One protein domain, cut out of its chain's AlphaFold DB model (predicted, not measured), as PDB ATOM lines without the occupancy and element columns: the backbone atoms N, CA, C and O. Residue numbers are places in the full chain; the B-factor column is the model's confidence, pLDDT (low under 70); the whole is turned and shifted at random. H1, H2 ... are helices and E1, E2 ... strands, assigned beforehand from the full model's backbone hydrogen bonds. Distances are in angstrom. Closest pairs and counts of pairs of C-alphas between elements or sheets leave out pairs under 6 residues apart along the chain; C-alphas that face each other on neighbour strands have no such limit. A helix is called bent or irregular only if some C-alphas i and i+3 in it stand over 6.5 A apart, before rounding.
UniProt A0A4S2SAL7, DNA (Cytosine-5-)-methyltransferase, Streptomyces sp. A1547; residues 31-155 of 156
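This is residues 31 to 155 of the 156 residues of the protein "DNA (Cytosine-5-)-methyltransferase" of Streptomyces sp. A1547 (UniProt A0A4S2SAL7). A body of short helices and long loops, with a small two-strand hairpin, E1 and E2, at one end, has a straight helical arm: residues 140 to 155, of which 140 to 153 belong to H6, stick out from it. In the body H4 lies near the middle with H5 side by side with it, H2 packs on the hairpin, mostly by E2, H3 is close to H4 and about perpendicular to it, and H1 lies far out, near H2. The printed part has 125 residues, with six named helices and two named strands in the order H1 H2 H3 E1 E2 H4 H5 H6; the sheet, order E1 - E2, is antiparallel and the class is mostly helix. The whole is loose, with a radius of gyration of the C-alphas of 17.1 A, and elongated, spanning 59 by 37 by 35 A.

E1, residues 90 to 92, and E2, residues 98 to 100, form an antiparallel hairpin, their directions at 134 degrees. N 91 and O 99 are 2.9 A apart and N 99 and O 91 are 3.0 A apart, both within hydrogen-bond range. H2, residues 42 to 48, has 8 pairs of C-alphas within 8 A with E2, the closest being those of Glu 43 and Leu 100, 5.1 A apart. H1, residues 31 to 35, is near H2, with 5 pairs of C-alphas within 10 A. H4, residues 102 to 108, and H5, residues 124 to 133, touch, the closest C-alphas being those of Pro 102 and Leu 128, 5.8 A apart; they run the same way at a shallow tilt of 24 degrees. H3, residues 69 to 82, is close to H4 but not clearly touching it, about perpendicular at 79 degrees; their closest C-alphas, of Trp 78 and Leu 108, are 7.9 A apart. H6, residues 137 to 153, touches no helix. Every O i to N i+4 pair is within hydrogen-bond range in H1, H2, H4, H5 and H6; in H3 8 of 10 are.

H1 begins at C-alpha 31, (4.331, 19.600, 48.353). H3 is 20.2 A long and irregular: C-alphas 70 and 73 are 7.3 A apart. H5 is 14.2 A long and H2 10.1 A. H6, the longest at 24.3 A, runs from C-alpha 137 at (-11.646, 34.338, 26.411) to C-alpha 153 at (-21.853, 23.574, 7.225).

The C-alphas farthest apart, of Arg 95 and Lys 155, are 59.8 A apart. Without residues 140 to 155 the body spans 37 by 34 by 31 A. The printed part has no cut. The links H2 to H3 and H4 to H5 are long, with 20 and 15 residues. The mean pLDDT of the printed part is 94.1, and residue 155 is under 70.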
ATOM      1  N   GLU A  31       3.955  20.964  47.973       94.94
ATOM      2  CA  GLU A  31       4.331  19.600  48.353       94.94
ATOM      3  C   GLU A  31       3.598  19.110  49.608       94.94
ATOM      4  O   GLU A  31       3.108  17.983  49.649       94.94
ATOM      5  N   LYS A  32       3.405  19.988  50.600       94.50
ATOM      6  CA  LYS A  32       2.618  19.677  51.799       94.50
ATOM      7  C   LYS A  32       1.153  19.419  51.441       94.50
ATOM      8  O   LYS A  32       0.530  18.513  51.989       94.50
ATOM      9  N   ARG A  33       0.611  20.186  50.488       92.38
ATOM     10  CA  ARG A  33      -0.755  20.001  49.978       92.38
ATOM     11  C   ARG A  33      -0.934  18.610  49.357       92.38
ATOM     12  O   ARG A  33      -1.884  17.911  49.711       92.38
ATOM     13  N   LYS A  34       0.020  18.194  48.512       93.19
ATOM     14  CA  LYS A  34       0.039  16.870  47.867       93.19
ATOM     15  C   LYS A  34       0.159  15.728  48.868       93.19
ATOM     16  O   LYS A  34      -0.561  14.745  48.733       93.19
ATOM     17  N   GLN A  35       1.013  15.865  49.885       93.31
ATOM     18  CA  GLN A  35       1.139  14.877  50.967       93.31
ATOM     19  C   GLN A  35      -0.186  14.665  51.713       93.31
ATOM     20  O   GLN A  35      -0.485  13.554  52.138       93.31
ATOM     21  N   GLY A  36      -1.010  15.712  51.819       90.19
ATOM     22  CA  GLY A  36      -2.370  15.634  52.357       90.19
ATOM     23  C   GLY A  36      -3.424  15.084  51.387       90.19
ATOM     24  O   GLY A  36      -4.606  15.153  51.702       90.19
ATOM     25  N   GLY A  37      -3.042  14.591  50.203       91.25
ATOM     26  CA  GLY A  37      -3.964  14.043  49.201       91.25
ATOM     27  C   GLY A  37      -4.693  15.090  48.352       91.25
ATOM     28  O   GLY A  37      -5.615  14.747  47.615       91.25
ATOM     29  N   HIS A  38      -4.290  16.364  48.420       88.88
ATOM     30  CA  HIS A  38      -4.915  17.454  47.670       88.88
ATOM     31  C   HIS A  38      -3.954  18.053  46.636       88.88
ATOM     32  O   HIS A  38      -2.764  18.229  46.886       88.88
ATOM     33  N   GLY A  39      -4.469  18.421  45.461       89.31
ATOM     34  CA  GLY A  39      -3.690  19.187  44.486       89.31
ATOM     35  C   GLY A  39      -3.387  20.605  44.996       89.31
ATOM     36  O   GLY A  39      -4.222  21.176  45.703       89.31
ATOM     37  N   PRO A  40      -2.224  21.192  44.646       93.19
ATOM     38  CA  PRO A  40      -1.957  22.591  44.951       93.19
ATOM     39  C   PRO A  40      -2.928  23.500  44.200       93.19
ATOM     40  O   PRO A  40      -3.400  23.173  43.109       93.19
ATOM     41  N   THR A  41      -3.209  24.647  44.800       94.19
ATOM     42  CA  THR A  41      -3.965  25.736  44.189       94.19
ATOM     43  C   THR A  41      -3.030  26.750  43.525       94.19
ATOM     44  O   THR A  41      -1.825  26.746  43.773       94.19
ATOM     45  N   LEU A  42      -3.579  27.663  42.718       95.69
ATOM     46  CA  LEU A  42      -2.808  28.795  42.190       95.69
ATOM     47  C   LEU A  42      -2.221  29.670  43.312       95.69
ATOM     48  O   LEU A  42      -1.104  30.168  43.198       95.69
ATOM     49  N   GLU A  43      -2.955  29.851  44.412       95.19
ATOM     50  CA  GLU A  43      -2.465  30.618  45.562       95.19
ATOM     51  C   GLU A  43      -1.286  29.914  46.250       95.19
ATOM     52  O   GLU A  43      -0.298  30.563  46.583       95.19
ATOM     53  N   ASP A  44      -1.340  28.583  46.373       95.44
ATOM     54  CA  ASP A  44      -0.230  27.774  46.895       95.44
ATOM     55  C   ASP A  44       1.035  27.945  46.030       95.44
ATOM     56  O   ASP A  44       2.131  28.135  46.552       95.44
ATOM     57  N   GLU A  45       0.898  27.904  44.701       96.56
ATOM     58  CA  GLU A  45       2.033  28.055  43.782       96.56
ATOM     59  C   GLU A  45       2.620  29.471  43.819       96.56
ATOM     60  O   GLU A  45       3.832  29.628  43.942       96.56
ATOM     61  N   THR A  46       1.771  30.499  43.765       96.56
ATOM     62  CA  THR A  46       2.213  31.903  43.750       96.56
ATOM     63  C   THR A  46       2.859  32.341  45.061       96.56
ATOM     64  O   THR A  46       3.842  33.075  45.027       96.56
ATOM     65  N   CYS A  47       2.362  31.868  46.208       95.81
ATOM     66  CA  CYS A  47       2.880  32.274  47.517       95.81
ATOM     67  C   CYS A  47       4.156  31.534  47.947       95.81
ATOM     68  O   CYS A  47       4.850  32.025  48.831       95.81
ATOM     69  N   PHE A  48       4.448  30.352  47.384       96.31
ATOM     70  CA  PHE A  48       5.547  29.500  47.867       96.31
ATOM     71  C   PHE A  48       6.601  29.137  46.822       96.31
ATOM     72  O   PHE A  48       7.696  28.743  47.215       96.31
ATOM     73  N   LEU A  49       6.296  29.203  45.521       96.75
ATOM     74  CA  LEU A  49       7.229  28.763  44.474       96.75
ATOM     75  C   LEU A  49       7.905  29.909  43.722       96.75
ATOM     76  O   LEU A  49       8.752  29.640  42.874       96.75
ATOM     77  N   LEU A  50       7.506  31.154  43.979       96.19
ATOM     78  CA  LEU A  50       7.976  32.320  43.238       96.19
ATOM     79  C   LEU A  50       8.892  33.182  44.105       96.19
ATOM     80  O   LEU A  50       8.733  33.256  45.323       96.19
ATOM     81  N   SER A  51       9.843  33.855  43.464       95.06
ATOM     82  CA  SER A  51      10.786  34.773  44.110       95.06
ATOM     83  C   SER A  51      10.416  36.215  43.775       95.06
ATOM     84  O   SER A  51      11.146  36.896  43.061       95.06
ATOM     85  N   VAL A  52       9.240  36.649  44.241       93.56
ATOM     86  CA  VAL A  52       8.677  37.975  43.933       93.56
ATOM     87  C   VAL A  52       8.458  38.787  45.196       93.56
ATOM     88  O   VAL A  52       7.889  38.287  46.167       93.56
ATOM     89  N   GLU A  53       8.856  40.054  45.154       91.12
ATOM     90  CA  GLU A  53       8.500  41.035  46.176       91.12
ATOM     91  C   GLU A  53       7.087  41.591  45.892       91.12
ATOM     92  O   GLU A  53       6.831  42.029  44.767       91.12
ATOM     93  N   PRO A  54       6.150  41.582  46.862       91.75
ATOM     94  CA  PRO A  54       4.758  41.994  46.628       91.75
ATOM     95  C   PRO A  54       4.594  43.458  46.195       91.75
ATOM     96  O   PRO A  54       3.617  43.808  45.535       91.75
ATOM     97  N   GLU A  55       5.554  44.308  46.551       93.25
ATOM     98  CA  GLU A  55       5.589  45.735  46.224       93.25
ATOM     99  C   GLU A  55       6.459  46.056  45.004       93.25
ATOM    100  O   GLU A  55       6.684  47.231  44.711       93.25
ATOM    101  N   ALA A  56       6.978  45.047  44.301       92.31
ATOM    102  CA  ALA A  56       7.870  45.284  43.180       92.31
ATOM    103  C   ALA A  56       7.199  46.108  42.070       92.31
ATOM    104  O   ALA A  56       6.110  45.781  41.592       92.31
ATOM    105  N   ASP A  57       7.913  47.130  41.603       89.62
ATOM    106  CA  ASP A  57       7.566  47.910  40.421       89.62
ATOM    107  C   ASP A  57       8.642  47.706  39.353       89.62
ATOM    108  O   ASP A  57       9.820  48.010  39.549       89.62
ATOM    109  N   TYR A  58       8.234  47.143  38.223       86.44
ATOM    110  CA  TYR A  58       9.091  46.869  37.082       86.44
ATOM    111  C   TYR A  58       8.411  47.463  35.851       86.44
ATOM    112  O   TYR A  58       7.541  46.865  35.229       86.44
ATOM    113  N   GLY A  59       8.801  48.681  35.484       81.38
ATOM    114  CA  GLY A  59       8.265  49.397  34.319       81.38
ATOM    115  C   GLY A  59       8.734  48.852  32.963       81.38
ATOM    116  O   GLY A  59       8.907  49.630  32.029       81.38
ATOM    117  N   GLY A  60       9.023  47.552  32.868       89.38
ATOM    118  CA  GLY A  60       9.508  46.898  31.655       89.38
ATOM    119  C   GLY A  60       8.390  46.272  30.824       89.38
ATOM    120  O   GLY A  60       7.306  45.982  31.323       89.38
ATOM    121  N   ASP A  61       8.690  45.980  29.556       92.31
ATOM    122  CA  ASP A  61       7.769  45.286  28.636       92.31
ATOM    123  C   ASP A  61       7.440  43.847  29.080       92.31
ATOM    124  O   ASP A  61       6.490  43.233  28.597       92.31
ATOM    125  N   PHE A  62       8.252  43.300  29.987       96.44
ATOM    126  CA  PHE A  62       8.135  41.959  30.538       96.44
ATOM    127  C   PHE A  62       8.541  41.956  32.008       96.44
ATOM    128  O   PHE A  62       9.371  42.759  32.440       96.44
ATOM    129  N   SER A  63       7.998  40.999  32.749       96.38
ATOM    130  CA  SER A  63       8.398  40.733  34.125       96.38
ATOM    131  C   SER A  63       9.807  40.146  34.243       96.38
ATOM    132  O   SER A  63      10.267  39.461  33.319       96.38
ATOM    133  N   PRO A  64      10.514  40.400  35.363       95.81
ATOM    134  CA  PRO A  64      11.828  39.811  35.600       95.81
ATOM    135  C   PRO A  64      11.754  38.282  35.560       95.81
ATOM    136  O   PRO A  64      10.924  37.664  36.223       95.81
ATOM    137  N   SER A  65      12.598  37.647  34.752       92.94
ATOM    138  CA  SER A  65      12.525  36.199  34.508       92.94
ATOM    139  C   SER A  65      12.789  35.351  35.759       92.94
ATOM    140  O   SER A  65      12.206  34.280  35.927       92.94
ATOM    141  N   GLU A  66      13.642  35.856  36.646       94.44
ATOM    142  CA  GLU A  66      14.083  35.250  37.900       94.44
ATOM    143  C   GLU A  66      12.948  35.062  38.913       94.44
ATOM    144  O   GLU A  66      13.030  34.194  39.778       94.44
ATOM    145  N   TRP A  67      11.854  35.811  38.769       95.94
ATOM    146  CA  TRP A  67      10.671  35.714  39.621       95.94
ATOM    147  C   TRP A  67       9.964  34.372  39.517       95.94
ATOM    148  O   TRP A  67       9.368  33.888  40.482       95.94
ATOM    149  N   TRP A  68      10.001  33.786  38.324       96.06
ATOM    150  CA  TRP A  68       9.056  32.751  37.934       96.06
ATOM    151  C   TRP A  68       9.603  31.336  38.082       96.06
ATOM    152  O   TRP A  68       8.840  30.380  37.934       96.06
ATOM    153  N   GLY A  69      10.904  31.180  38.347       94.12
ATOM    154  CA  GLY A  69      11.565  29.874  38.384       94.12
ATOM    155  C   GLY A  69      11.201  29.023  37.159       94.12
ATOM    156  O   GLY A  69      11.219  29.496  36.022       94.12
ATOM    157  N   ASP A  70      10.774  27.783  37.396       93.19
ATOM    158  CA  ASP A  70      10.338  26.847  36.349       93.19
ATOM    159  C   ASP A  70       9.164  27.351  35.482       93.19
ATOM    160  O   ASP A  70       8.938  26.838  34.385       93.19
ATOM    161  N   PHE A  71       8.377  28.321  35.962       95.56
ATOM    162  CA  PHE A  71       7.249  28.885  35.216       95.56
ATOM    163  C   PHE A  71       7.683  29.954  34.203       95.56
ATOM    164  O   PHE A  71       6.872  30.338  33.356       95.56
ATOM    165  N   ALA A  72       8.942  30.418  34.234       95.12
ATOM    166  CA  ALA A  72       9.425  31.517  33.391       95.12
ATOM    167  C   ALA A  72       9.136  31.328  31.886       95.12
ATOM    168  O   ALA A  72       8.639  32.270  31.262       95.12
ATOM    169  N   PRO A  73       9.328  30.136  31.273       93.50
ATOM    170  CA  PRO A  73       8.996  29.936  29.860       93.50
ATOM    171  C   PRO A  73       7.498  30.086  29.555       93.50
ATOM    172  O   PRO A  73       7.122  30.562  28.481       93.50
ATOM    173  N   ALA A  74       6.632  29.667  30.483       94.31
ATOM    174  CA  ALA A  74       5.185  29.766  30.333       94.31
ATOM    175  C   ALA A  74       4.705  31.213  30.489       94.31
ATOM    176  O   ALA A  74       3.941  31.689  29.649       94.31
ATOM    177  N   VAL A  75       5.208  31.916  31.511       95.94
ATOM    178  CA  VAL A  75       4.920  33.336  31.754       95.94
ATOM    179  C   VAL A  75       5.351  34.167  30.558       95.94
ATOM    180  O   VAL A  75       4.518  34.855  29.978       95.94
ATOM    181  N   ARG A  76       6.597  34.010  30.092       95.25
ATOM    182  CA  ARG A  76       7.107  34.776  28.952       95.25
ATOM    183  C   ARG A  76       6.276  34.573  27.690       95.25
ATOM    184  O   ARG A  76       6.009  35.520  26.953       95.25
ATOM    185  N   ARG A  77       5.845  33.335  27.424       93.75
ATOM    186  CA  ARG A  77       4.949  33.058  26.293       93.75
ATOM    187  C   ARG A  77       3.620  33.790  26.457       93.75
ATOM    188  O   ARG A  77       3.104  34.320  25.478       93.75
ATOM    189  N   TRP A  78       3.063  33.792  27.663       95.12
ATOM    190  CA  TRP A  78       1.786  34.439  27.926       95.12
ATOM    191  C   TRP A  78       1.869  35.962  27.837       95.12
ATOM    192  O   TRP A  78       0.987  36.572  27.240       95.12
ATOM    193  N   GLU A  79       2.960  36.571  28.296       96.00
ATOM    194  CA  GLU A  79       3.220  38.006  28.119       96.00
ATOM    195  C   GLU A  79       3.262  38.391  26.637       96.00
ATOM    196  O   GLU A  79       2.611  39.344  26.218       96.00
ATOM    197  N   VAL A  80       3.949  37.595  25.807       94.94
ATOM    198  CA  VAL A  80       3.992  37.813  24.351       94.94
ATOM    199  C   VAL A  80       2.604  37.671  23.716       94.94
ATOM    200  O   VAL A  80       2.248  38.458  22.844       94.94
ATOM    201  N   LEU A  81       1.818  36.671  24.127       92.31
ATOM    202  CA  LEU A  81       0.488  36.421  23.559       92.31
ATOM    203  C   LEU A  81      -0.557  37.456  23.990       92.31
ATOM    204  O   LEU A  81      -1.454  37.767  23.211       92.31
ATOM    205  N   THR A  82      -0.462  37.959  25.220       91.06
ATOM    206  CA  THR A  82      -1.389  38.961  25.768       91.06
ATOM    207  C   THR A  82      -0.952  40.394  25.478       91.06
ATOM    208  O   THR A  82      -1.774  41.303  25.569       91.06
ATOM    209  N   GLY A  83       0.316  40.608  25.115       92.75
ATOM    210  CA  GLY A  83       0.888  41.935  24.890       92.75
ATOM    211  C   GLY A  83       0.965  42.776  26.164       92.75
ATOM    212  O   GLY A  83       0.940  44.003  26.089       92.75
ATOM    213  N   GLN A  84       0.981  42.131  27.331       93.38
ATOM    214  CA  GLN A  84       1.045  42.775  28.638       93.38
ATOM    215  C   GLN A  84       2.061  42.031  29.509       93.38
ATOM    216  O   GLN A  84       1.995  40.794  29.554       93.38
ATOM    217  N   PRO A  85       2.952  42.741  30.226       95.75
ATOM    218  CA  PRO A  85       3.777  42.103  31.241       95.75
ATOM    219  C   PRO A  85       2.872  41.429  32.276       95.75
ATOM    220  O   PRO A  85       1.746  41.882  32.530       95.75
ATOM    221  N   ALA A  86       3.355  40.341  32.875       97.06
ATOM    222  CA  ALA A  86       2.666  39.753  34.011       97.06
ATOM    223  C   ALA A  86       2.474  40.833  35.096       97.06
ATOM    224  O   ALA A  86       3.264  41.762  35.186       97.06
ATOM    225  N   PRO A  87       1.403  40.803  35.895       96.94
ATOM    226  CA  PRO A  87       1.350  41.583  37.129       96.94
ATOM    227  C   PRO A  87       2.145  40.893  38.242       96.94
ATOM    228  O   PRO A  87       2.399  39.690  38.174       96.94
ATOM    229  N   VAL A  88       2.477  41.620  39.316       97.62
ATOM    230  CA  VAL A  88       2.956  40.989  40.560       97.62
ATOM    231  C   VAL A  88       1.919  39.941  41.021       97.62
ATOM    232  O   VAL A  88       0.730  40.269  41.119       97.62
ATOM    233  N   PRO A  89       2.318  38.676  41.264       97.44
ATOM    234  CA  PRO A  89       1.387  37.569  41.478       97.44
ATOM    235  C   PRO A  89       0.809  37.501  42.893       97.44
ATOM    236  O   PRO A  89      -0.172  36.791  43.130       97.44
ATOM    237  N   VAL A  90       1.397  38.235  43.833       97.06
ATOM    238  CA  VAL A  90       1.060  38.202  45.255       97.06
ATOM    239  C   VAL A  90       0.856  39.608  45.807       97.06
ATOM    240  O   VAL A  90       1.396  40.578  45.294       97.06
ATOM    241  N   GLU A  91       0.073  39.702  46.873       96.19
ATOM    242  CA  GLU A  91      -0.114  40.907  47.681       96.19
ATOM    243  C   GLU A  91      -0.089  40.527  49.170       96.19
ATOM    244  O   GLU A  91      -0.360  39.372  49.529       96.19
ATOM    245  N   PHE A  92       0.181  41.485  50.060       95.56
ATOM    246  CA  PHE A  92      -0.003  41.253  51.491       95.56
ATOM    247  C   PHE A  92      -1.487  41.139  51.858       95.56
ATOM    248  O   PHE A  92      -2.342  41.934  51.463       95.56
ATOM    249  N   GLY A  93      -1.804  40.137  52.672       92.44
ATOM    250  CA  GLY A  93      -3.088  40.013  53.340       92.44
ATOM    251  C   GLY A  93      -3.180  40.872  54.611       92.44
ATOM    252  O   GLY A  93      -2.164  41.314  55.140       92.44
ATOM    253  N   PRO A  94      -4.384  41.015  55.199       89.62
ATOM    254  CA  PRO A  94      -4.620  41.833  56.397       89.62
ATOM    255  C   PRO A  94      -3.791  41.448  57.630       89.62
ATOM    256  O   PRO A  94      -3.700  42.219  58.575       89.62
ATOM    257  N   ARG A  95      -3.224  40.235  57.648       89.31
ATOM    258  CA  ARG A  95      -2.378  39.709  58.731       89.31
ATOM    259  C   ARG A  95      -0.889  39.648  58.355       89.31
ATOM    260  O   ARG A  95      -0.139  38.938  59.011       89.31
ATOM    261  N   GLY A  96      -0.480  40.307  57.269       90.25
ATOM    262  CA  GLY A  96       0.909  40.363  56.794       90.25
ATOM    263  C   GLY A  96       1.403  39.134  56.018       90.25
ATOM    264  O   GLY A  96       2.506  39.154  55.492       90.25
ATOM    265  N   GLY A  97       0.609  38.064  55.915       92.19
ATOM    266  CA  GLY A  97       0.945  36.914  55.066       92.19
ATOM    267  C   GLY A  97       0.681  37.189  53.584       92.19
ATOM    268  O   GLY A  97      -0.249  37.927  53.262       92.19
ATOM    269  N   LEU A  98       1.456  36.565  52.696       94.75
ATOM    270  CA  LEU A  98       1.229  36.629  51.251       94.75
ATOM    271  C   LEU A  98      -0.058  35.909  50.848       94.75
ATOM    272  O   LEU A  98      -0.446  34.901  51.448       94.75
ATOM    273  N   ARG A  99      -0.712  36.436  49.816       94.69
ATOM    274  CA  ARG A  99      -1.887  35.841  49.179       94.69
ATOM    275  C   ARG A  99      -1.925  36.197  47.696       94.69
ATOM    276  O   ARG A  99      -1.310  37.174  47.279       94.69
ATOM    277  N   LEU A 100      -2.691  35.445  46.909       96.19
ATOM    278  CA  LEU A 100      -2.823  35.668  45.463       96.19
ATOM    279  C   LEU A 100      -3.404  37.059  45.168       96.19
ATOM    280  O   LEU A 100      -4.459  37.409  45.716       96.19
ATOM    281  N   ALA A 101      -2.766  37.801  44.265       96.62
ATOM    282  CA  ALA A 101      -3.271  39.074  43.762       96.62
ATOM    283  C   ALA A 101      -4.338  38.842  42.665       96.62
ATOM    284  O   ALA A 101      -4.048  38.182  41.660       96.62
ATOM    285  N   PRO A 102      -5.563  39.398  42.781       97.25
ATOM    286  CA  PRO A 102      -6.607  39.233  41.762       97.25
ATOM    287  C   PRO A 102      -6.193  39.689  40.363       97.25
ATOM    288  O   PRO A 102      -6.568  39.058  39.378       97.25
ATOM    289  N   ARG A 103      -5.375  40.745  40.266       97.19
ATOM    290  CA  ARG A 103      -4.859  41.265  38.987       97.19
ATOM    291  C   ARG A 103      -4.049  40.223  38.221       97.19
ATOM    292  O   ARG A 103      -4.180  40.123  37.006       97.19
ATOM    293  N   PHE A 104      -3.248  39.426  38.924       97.75
ATOM    294  CA  PHE A 104      -2.499  38.341  38.301       97.75
ATOM    295  C   PHE A 104      -3.416  37.207  37.846       97.75
ATOM    296  O   PHE A 104      -3.247  36.701  36.743       97.75
ATOM    297  N   ALA A 105      -4.424  36.841  38.645       97.75
ATOM    298  CA  ALA A 105      -5.403  35.829  38.244       97.75
ATOM    299  C   ALA A 105      -6.214  36.262  37.004       97.75
ATOM    300  O   ALA A 105      -6.453  35.450  36.113       97.75
ATOM    301  N   GLU A 106      -6.599  37.537  36.920       97.50
ATOM    302  CA  GLU A 106      -7.268  38.131  35.754       97.50
ATOM    303  C   GLU A 106      -6.380  38.059  34.500       97.50
ATOM    304  O   GLU A 106      -6.819  37.565  33.458       97.50
ATOM    305  N   TRP A 107      -5.110  38.461  34.622       97.44
ATOM    306  CA  TRP A 107      -4.124  38.366  33.541       97.44
ATOM    307  C   TRP A 107      -3.870  36.919  33.108       97.44
ATOM    308  O   TRP A 107      -3.853  36.624  31.913       97.44
ATOM    309  N   LEU A 108      -3.733  35.990  34.059       97.31
ATOM    310  CA  LEU A 108      -3.522  34.567  33.786       97.31
ATOM    311  C   LEU A 108      -4.683  33.967  32.979       97.31
ATOM    312  O   LEU A 108      -4.465  33.119  32.119       97.31
ATOM    313  N   MET A 109      -5.907  34.443  33.219       97.00
ATOM    314  CA  MET A 109      -7.097  34.047  32.462       97.00
ATOM    315  C   MET A 109      -7.216  34.743  31.099       97.00
ATOM    316  O   MET A 109      -8.147  34.454  30.356       97.00
ATOM    317  N   GLY A 110      -6.293  35.640  30.738       95.88
ATOM    318  CA  GLY A 110      -6.315  36.362  29.461       95.88
ATOM    319  C   GLY A 110      -7.427  37.396  29.368       95.88
ATOM    320  O   GLY A 110      -7.825  37.764  28.261       95.88
ATOM    321  N   ILE A 111      -7.948  37.820  30.518       95.44
ATOM    322  CA  ILE A 111      -8.987  38.835  30.638       95.44
ATOM    323  C   ILE A 111      -8.322  40.211  30.513       95.44
ATOM    324  O   ILE A 111      -7.203  40.423  30.983       95.44
ATOM    325  N   VAL A 112      -9.008  41.154  29.863       93.06
ATOM    326  CA  VAL A 112      -8.530  42.537  29.732       93.06
ATOM    327  C   VAL A 112      -8.278  43.123  31.121       93.06
ATOM    328  O   VAL A 112      -9.118  43.001  32.014       93.06
ATOM    329  N   SER A 113      -7.126  43.771  31.301       94.50
ATOM    330  CA  SER A 113      -6.729  44.320  32.598       94.50
ATOM    331  C   SER A 113      -7.794  45.267  33.159       94.50
ATOM    332  O   SER A 113      -8.177  46.248  32.519       94.50
ATOM    333  N   GLY A 114      -8.249  44.985  34.378       96.25
ATOM    334  CA  GLY A 114      -9.244  45.781  35.083       96.25
ATOM    335  C   GLY A 114     -10.698  45.436  34.775       96.25
ATOM    336  O   GLY A 114     -11.570  46.042  35.389       96.25
ATOM    337  N   TRP A 115     -10.986  44.483  33.884       96.75
ATOM    338  CA  TRP A 115     -12.365  44.103  33.546       96.75
ATOM    339  C   TRP A 115     -13.182  43.659  34.767       96.75
ATOM    340  O   TRP A 115     -14.358  43.986  34.891       96.75
ATOM    341  N   ILE A 116     -12.547  42.921  35.674       97.44
ATOM    342  CA  ILE A 116     -13.088  42.483  36.962       97.44
ATOM    343  C   ILE A 116     -12.433  43.293  38.079       97.44
ATOM    344  O   ILE A 116     -13.110  43.770  38.988       97.44
ATOM    345  N   THR A 117     -11.111  43.469  38.023       97.44
ATOM    346  CA  THR A 117     -10.350  44.012  39.159       97.44
ATOM    347  C   THR A 117     -10.512  45.517  39.387       97.44
ATOM    348  O   THR A 117     -10.140  45.997  40.457       97.44
ATOM    349  N   LYS A 118     -11.094  46.265  38.435       97.44
ATOM    350  CA  LYS A 118     -11.444  47.692  38.595       97.44
ATOM    351  C   LYS A 118     -12.948  47.950  38.750       97.44
ATOM    352  O   LYS A 118     -13.363  49.105  38.720       97.44
ATOM    353  N   VAL A 119     -13.769  46.913  38.918       97.69
ATOM    354  CA  VAL A 119     -15.202  47.092  39.190       97.69
ATOM    355  C   VAL A 119     -15.390  47.581  40.627       97.69
ATOM    356  O   VAL A 119     -14.995  46.909  41.581       97.69
ATOM    357  N   GLU A 120     -16.007  48.753  40.781       96.44
ATOM    358  CA  GLU A 120     -16.296  49.337  42.091       96.44
ATOM    359  C   GLU A 120     -17.210  48.428  42.926       96.44
ATOM    360  O   GLU A 120     -18.155  47.820  42.426       96.44
ATOM    361  N   GLY A 121     -16.923  48.326  44.226       94.56
ATOM    362  CA  GLY A 121     -17.714  47.527  45.166       94.56
ATOM    363  C   GLY A 121     -17.423  46.021  45.168       94.56
ATOM    364  O   GLY A 121     -17.936  45.327  46.046       94.56
ATOM    365  N   LEU A 122     -16.585  45.498  44.263       95.62
ATOM    366  CA  LEU A 122     -16.133  44.105  44.343       95.62
ATOM    367  C   LEU A 122     -14.945  43.962  45.292       95.62
ATOM    368  O   LEU A 122     -13.851  44.458  45.021       95.62
ATOM    369  N   ASP A 123     -15.142  43.215  46.379       94.44
ATOM    370  CA  ASP A 123     -14.036  42.805  47.238       94.44
ATOM    371  C   ASP A 123     -13.131  41.759  46.554       94.44
ATOM    372  O   ASP A 123     -13.493  41.132  45.552       94.44
ATOM    373  N   ARG A 124     -11.939  41.527  47.121       94.25
ATOM    374  CA  ARG A 124     -10.973  40.530  46.619       94.25
ATOM    375  C   ARG A 124     -11.612  39.156  46.402       94.25
ATOM    376  O   ARG A 124     -11.275  38.450  45.449       94.25
ATOM    377  N   GLY A 125     -12.471  38.734  47.326       93.69
ATOM    378  CA  GLY A 125     -13.071  37.411  47.296       93.69
ATOM    379  C   GLY A 125     -14.048  37.248  46.140       93.69
ATOM    380  O   GLY A 125     -14.008  36.218  45.465       93.69
ATOM    381  N   ALA A 126     -14.863  38.271  45.891       95.69
ATOM    382  CA  ALA A 126     -15.779  38.359  44.768       95.69
ATOM    383  C   ALA A 126     -15.030  38.448  43.430       95.69
ATOM    384  O   ALA A 126     -15.397  37.744  42.492       95.69
ATOM    385  N   GLN A 127     -13.938  39.220  43.361       97.19
ATOM    386  CA  GLN A 127     -13.082  39.287  42.171       97.19
ATOM    387  C   GLN A 127     -12.504  37.911  41.815       97.19
ATOM    388  O   GLN A 127     -12.685  37.433  40.698       97.19
ATOM    389  N   LEU A 128     -11.858  37.230  42.771       96.25
ATOM    390  CA  LEU A 128     -11.280  35.899  42.540       96.25
ATOM    391  C   LEU A 128     -12.339  34.852  42.197       96.25
ATOM    392  O   LEU A 128     -12.079  33.968  41.382       96.25
ATOM    393  N   LYS A 129     -13.532  34.955  42.794       95.31
ATOM    394  CA  LYS A 129     -14.655  34.090  42.440       95.31
ATOM    395  C   LYS A 129     -15.078  34.301  40.987       95.31
ATOM    396  O   LYS A 129     -15.145  33.327  40.248       95.31
ATOM    397  N   ALA A 130     -15.301  35.548  40.572       96.44
ATOM    398  CA  ALA A 130     -15.689  35.877  39.202       96.44
ATOM    399  C   ALA A 130     -14.631  35.436  38.176       96.44
ATOM    400  O   ALA A 130     -14.977  34.869  37.144       96.44
ATOM    401  N   ILE A 131     -13.344  35.634  38.483       97.19
ATOM    402  CA  ILE A 131     -12.232  35.173  37.639       97.19
ATOM    403  C   ILE A 131     -12.219  33.640  37.551       97.19
ATOM    404  O   ILE A 131     -12.097  33.087  36.461       97.19
ATOM    405  N   GLY A 132     -12.346  32.950  38.689       94.69
ATOM    406  CA  GLY A 132     -12.258  31.490  38.770       94.69
ATOM    407  C   GLY A 132     -13.477  30.733  38.228       94.69
ATOM    408  O   GLY A 132     -13.326  29.578  37.847       94.69
ATOM    409  N   ASP A 133     -14.660  31.354  38.197       95.50
ATOM    410  CA  ASP A 133     -15.862  30.825  37.525       95.50
ATOM    411  C   ASP A 133     -15.889  31.155  36.018       95.50
ATOM    412  O   ASP A 133     -16.736  30.649  35.280       95.50
ATOM    413  N   GLY A 134     -14.993  32.035  35.564       93.81
ATOM    414  CA  GLY A 134     -14.888  32.453  34.175       93.81
ATOM    415  C   GLY A 134     -14.211  31.420  33.270       93.81
ATOM    416  O   GLY A 134     -13.905  30.290  33.645       93.81
ATOM    417  N   VAL A 135     -13.941  31.842  32.039       94.38
ATOM    418  CA  VAL A 135     -13.233  31.056  31.019       94.38
ATOM    419  C   VAL A 135     -12.112  31.889  30.416       94.38
ATOM    420  O   VAL A 135     -12.171  33.116  30.449       94.38
ATOM    421  N   VAL A 136     -11.114  31.233  29.822       94.75
ATOM    422  CA  VAL A 136     -10.091  31.925  29.027       94.75
ATOM    423  C   VAL A 136     -10.750  32.453  27.742       94.75
ATOM    424  O   VAL A 136     -11.165  31.628  26.915       94.75
ATOM    425  N   PRO A 137     -10.869  33.781  27.523       94.44
ATOM    426  CA  PRO A 137     -11.646  34.338  26.411       94.44
ATOM    427  C   PRO A 137     -11.193  33.840  25.035       94.44
ATOM    428  O   PRO A 137     -12.017  33.576  24.163       94.44
ATOM    429  N   GLN A 138      -9.888  33.632  24.853       91.81
ATOM    430  CA  GLN A 138      -9.304  33.112  23.615       91.81
ATOM    431  C   GLN A 138      -9.749  31.665  23.341       91.81
ATOM    432  O   GLN A 138     -10.007  31.305  22.192       91.81
ATOM    433  N   GLN A 139      -9.874  30.835  24.384       93.44
ATOM    434  CA  GLN A 139     -10.379  29.464  24.254       93.44
ATOM    435  C   GLN A 139     -11.885  29.455  23.982       93.44
ATOM    436  O   GLN A 139     -12.341  28.709  23.117       93.44
ATOM    437  N   ALA A 140     -12.646  30.313  24.668       95.75
ATOM    438  CA  ALA A 140     -14.082  30.458  24.443       95.75
ATOM    439  C   ALA A 140     -14.385  30.921  23.011       95.75
ATOM    440  O   ALA A 140     -15.221  30.326  22.337       95.75
ATOM    441  N   PHE A 141     -13.652  31.919  22.509       95.62
ATOM    442  CA  PHE A 141     -13.771  32.377  21.127       95.62
ATOM    443  C   PHE A 141     -13.491  31.249  20.128       95.62
ATOM    444  O   PHE A 141     -14.274  31.043  19.206       95.62
ATOM    445  N   ALA A 142     -12.414  30.481  20.327       95.50
ATOM    446  CA  ALA A 142     -12.089  29.353  19.457       95.50
ATOM    447  C   ALA A 142     -13.196  28.283  19.454       95.50
ATOM    448  O   ALA A 142     -13.553  27.774  18.391       95.50
ATOM    449  N   ALA A 143     -13.769  27.975  20.623       95.81
ATOM    450  CA  ALA A 143     -14.883  27.041  20.742       95.81
ATOM    451  C   ALA A 143     -16.141  27.557  20.024       95.81
ATOM    452  O   ALA A 143     -16.744  26.822  19.242       95.81
ATOM    453  N   PHE A 144     -16.508  28.828  20.219       97.00
ATOM    454  CA  PHE A 144     -17.654  29.429  19.536       97.00
ATOM    455  C   PHE A 144     -17.465  29.492  18.021       97.00
ATOM    456  O   PHE A 144     -18.379  29.126  17.286       97.00
ATOM    457  N   ALA A 145     -16.286  29.894  17.545       96.75
ATOM    458  CA  ALA A 145     -15.975  29.921  16.118       96.75
ATOM    459  C   ALA A 145     -16.071  28.521  15.490       96.75
ATOM    460  O   ALA A 145     -16.583  28.371  14.380       96.75
ATOM    461  N   HIS A 146     -15.627  27.488  16.213       95.56
ATOM    462  CA  HIS A 146     -15.764  26.105  15.769       95.56
ATOM    463  C   HIS A 146     -17.235  25.689  15.642       95.56
ATOM    464  O   HIS A 146     -17.641  25.231  14.575       95.56
ATOM    465  N   LEU A 147     -18.042  25.912  16.686       96.31
ATOM    466  CA  LEU A 147     -19.468  25.562  16.696       96.31
ATOM    467  C   LEU A 147     -20.271  26.320  15.632       96.31
ATOM    468  O   LEU A 147     -21.121  25.730  14.968       96.31
ATOM    469  N   LEU A 148     -19.985  27.611  15.438       96.12
ATOM    470  CA  LEU A 148     -20.642  28.421  14.415       96.12
ATOM    471  C   LEU A 148     -20.346  27.883  13.010       96.12
ATOM    472  O   LEU A 148     -21.261  27.735  12.203       96.12
ATOM    473  N   GLY A 149     -19.091  27.505  12.749       95.06
ATOM    474  CA  GLY A 149     -18.702  26.902  11.477       95.06
ATOM    475  C   GLY A 149     -19.367  25.544  11.217       95.06
ATOM    476  O   GLY A 149     -19.704  25.251  10.073       95.06
ATOM    477  N   GLU A 150     -19.579  24.718  12.248       94.19
ATOM    478  CA  GLU A 150     -20.348  23.469  12.112       94.19
ATOM    479  C   GLU A 150     -21.819  23.746  11.770       94.19
ATOM    480  O   GLU A 150     -22.379  23.117  10.873       94.19
ATOM    481  N   MET A 151     -22.438  24.732  12.427       92.56
ATOM    482  CA  MET A 151     -23.826  25.117  12.158       92.56
ATOM    483  C   MET A 151     -24.014  25.631  10.724       92.56
ATOM    484  O   MET A 151     -25.026  25.338  10.093       92.56
ATOM    485  N   GLU A 152     -23.053  26.388  10.195       92.31
ATOM    486  CA  GLU A 152     -23.088  26.878   8.814       92.31
ATOM    487  C   GLU A 152     -22.902  25.756   7.788       92.31
ATOM    488  O   GLU A 152     -23.591  25.756   6.771       92.31
ATOM    489  N   ARG A 153     -22.036  24.770   8.069       90.88
ATOM    490  CA  ARG A 153     -21.853  23.574   7.225       90.88
ATOM    491  C   ARG A 153     -23.074  22.651   7.205       90.88
ATOM    492  O   ARG A 153     -23.264  21.931   6.232       90.88
ATOM    493  N   GLY A 154     -23.862  22.648   8.279       79.75
ATOM    494  CA  GLY A 154     -25.077  21.845   8.421       79.75
ATOM    495  C   GLY A 154     -26.357  22.508   7.904       79.75
ATOM    496  O   GLY A 154     -27.425  21.908   8.030       79.75
ATOM    497  N   LYS A 155     -26.290  23.732   7.357       57.09
ATOM    498  CA  LYS A 155     -27.435  24.340   6.661       57.09
ATOM    499  C   LYS A 155     -27.619  23.651   5.295       57.09
ATOM    500  O   LYS A 155     -26.618  23.474   4.603       57.09
TER     501      LYS A 155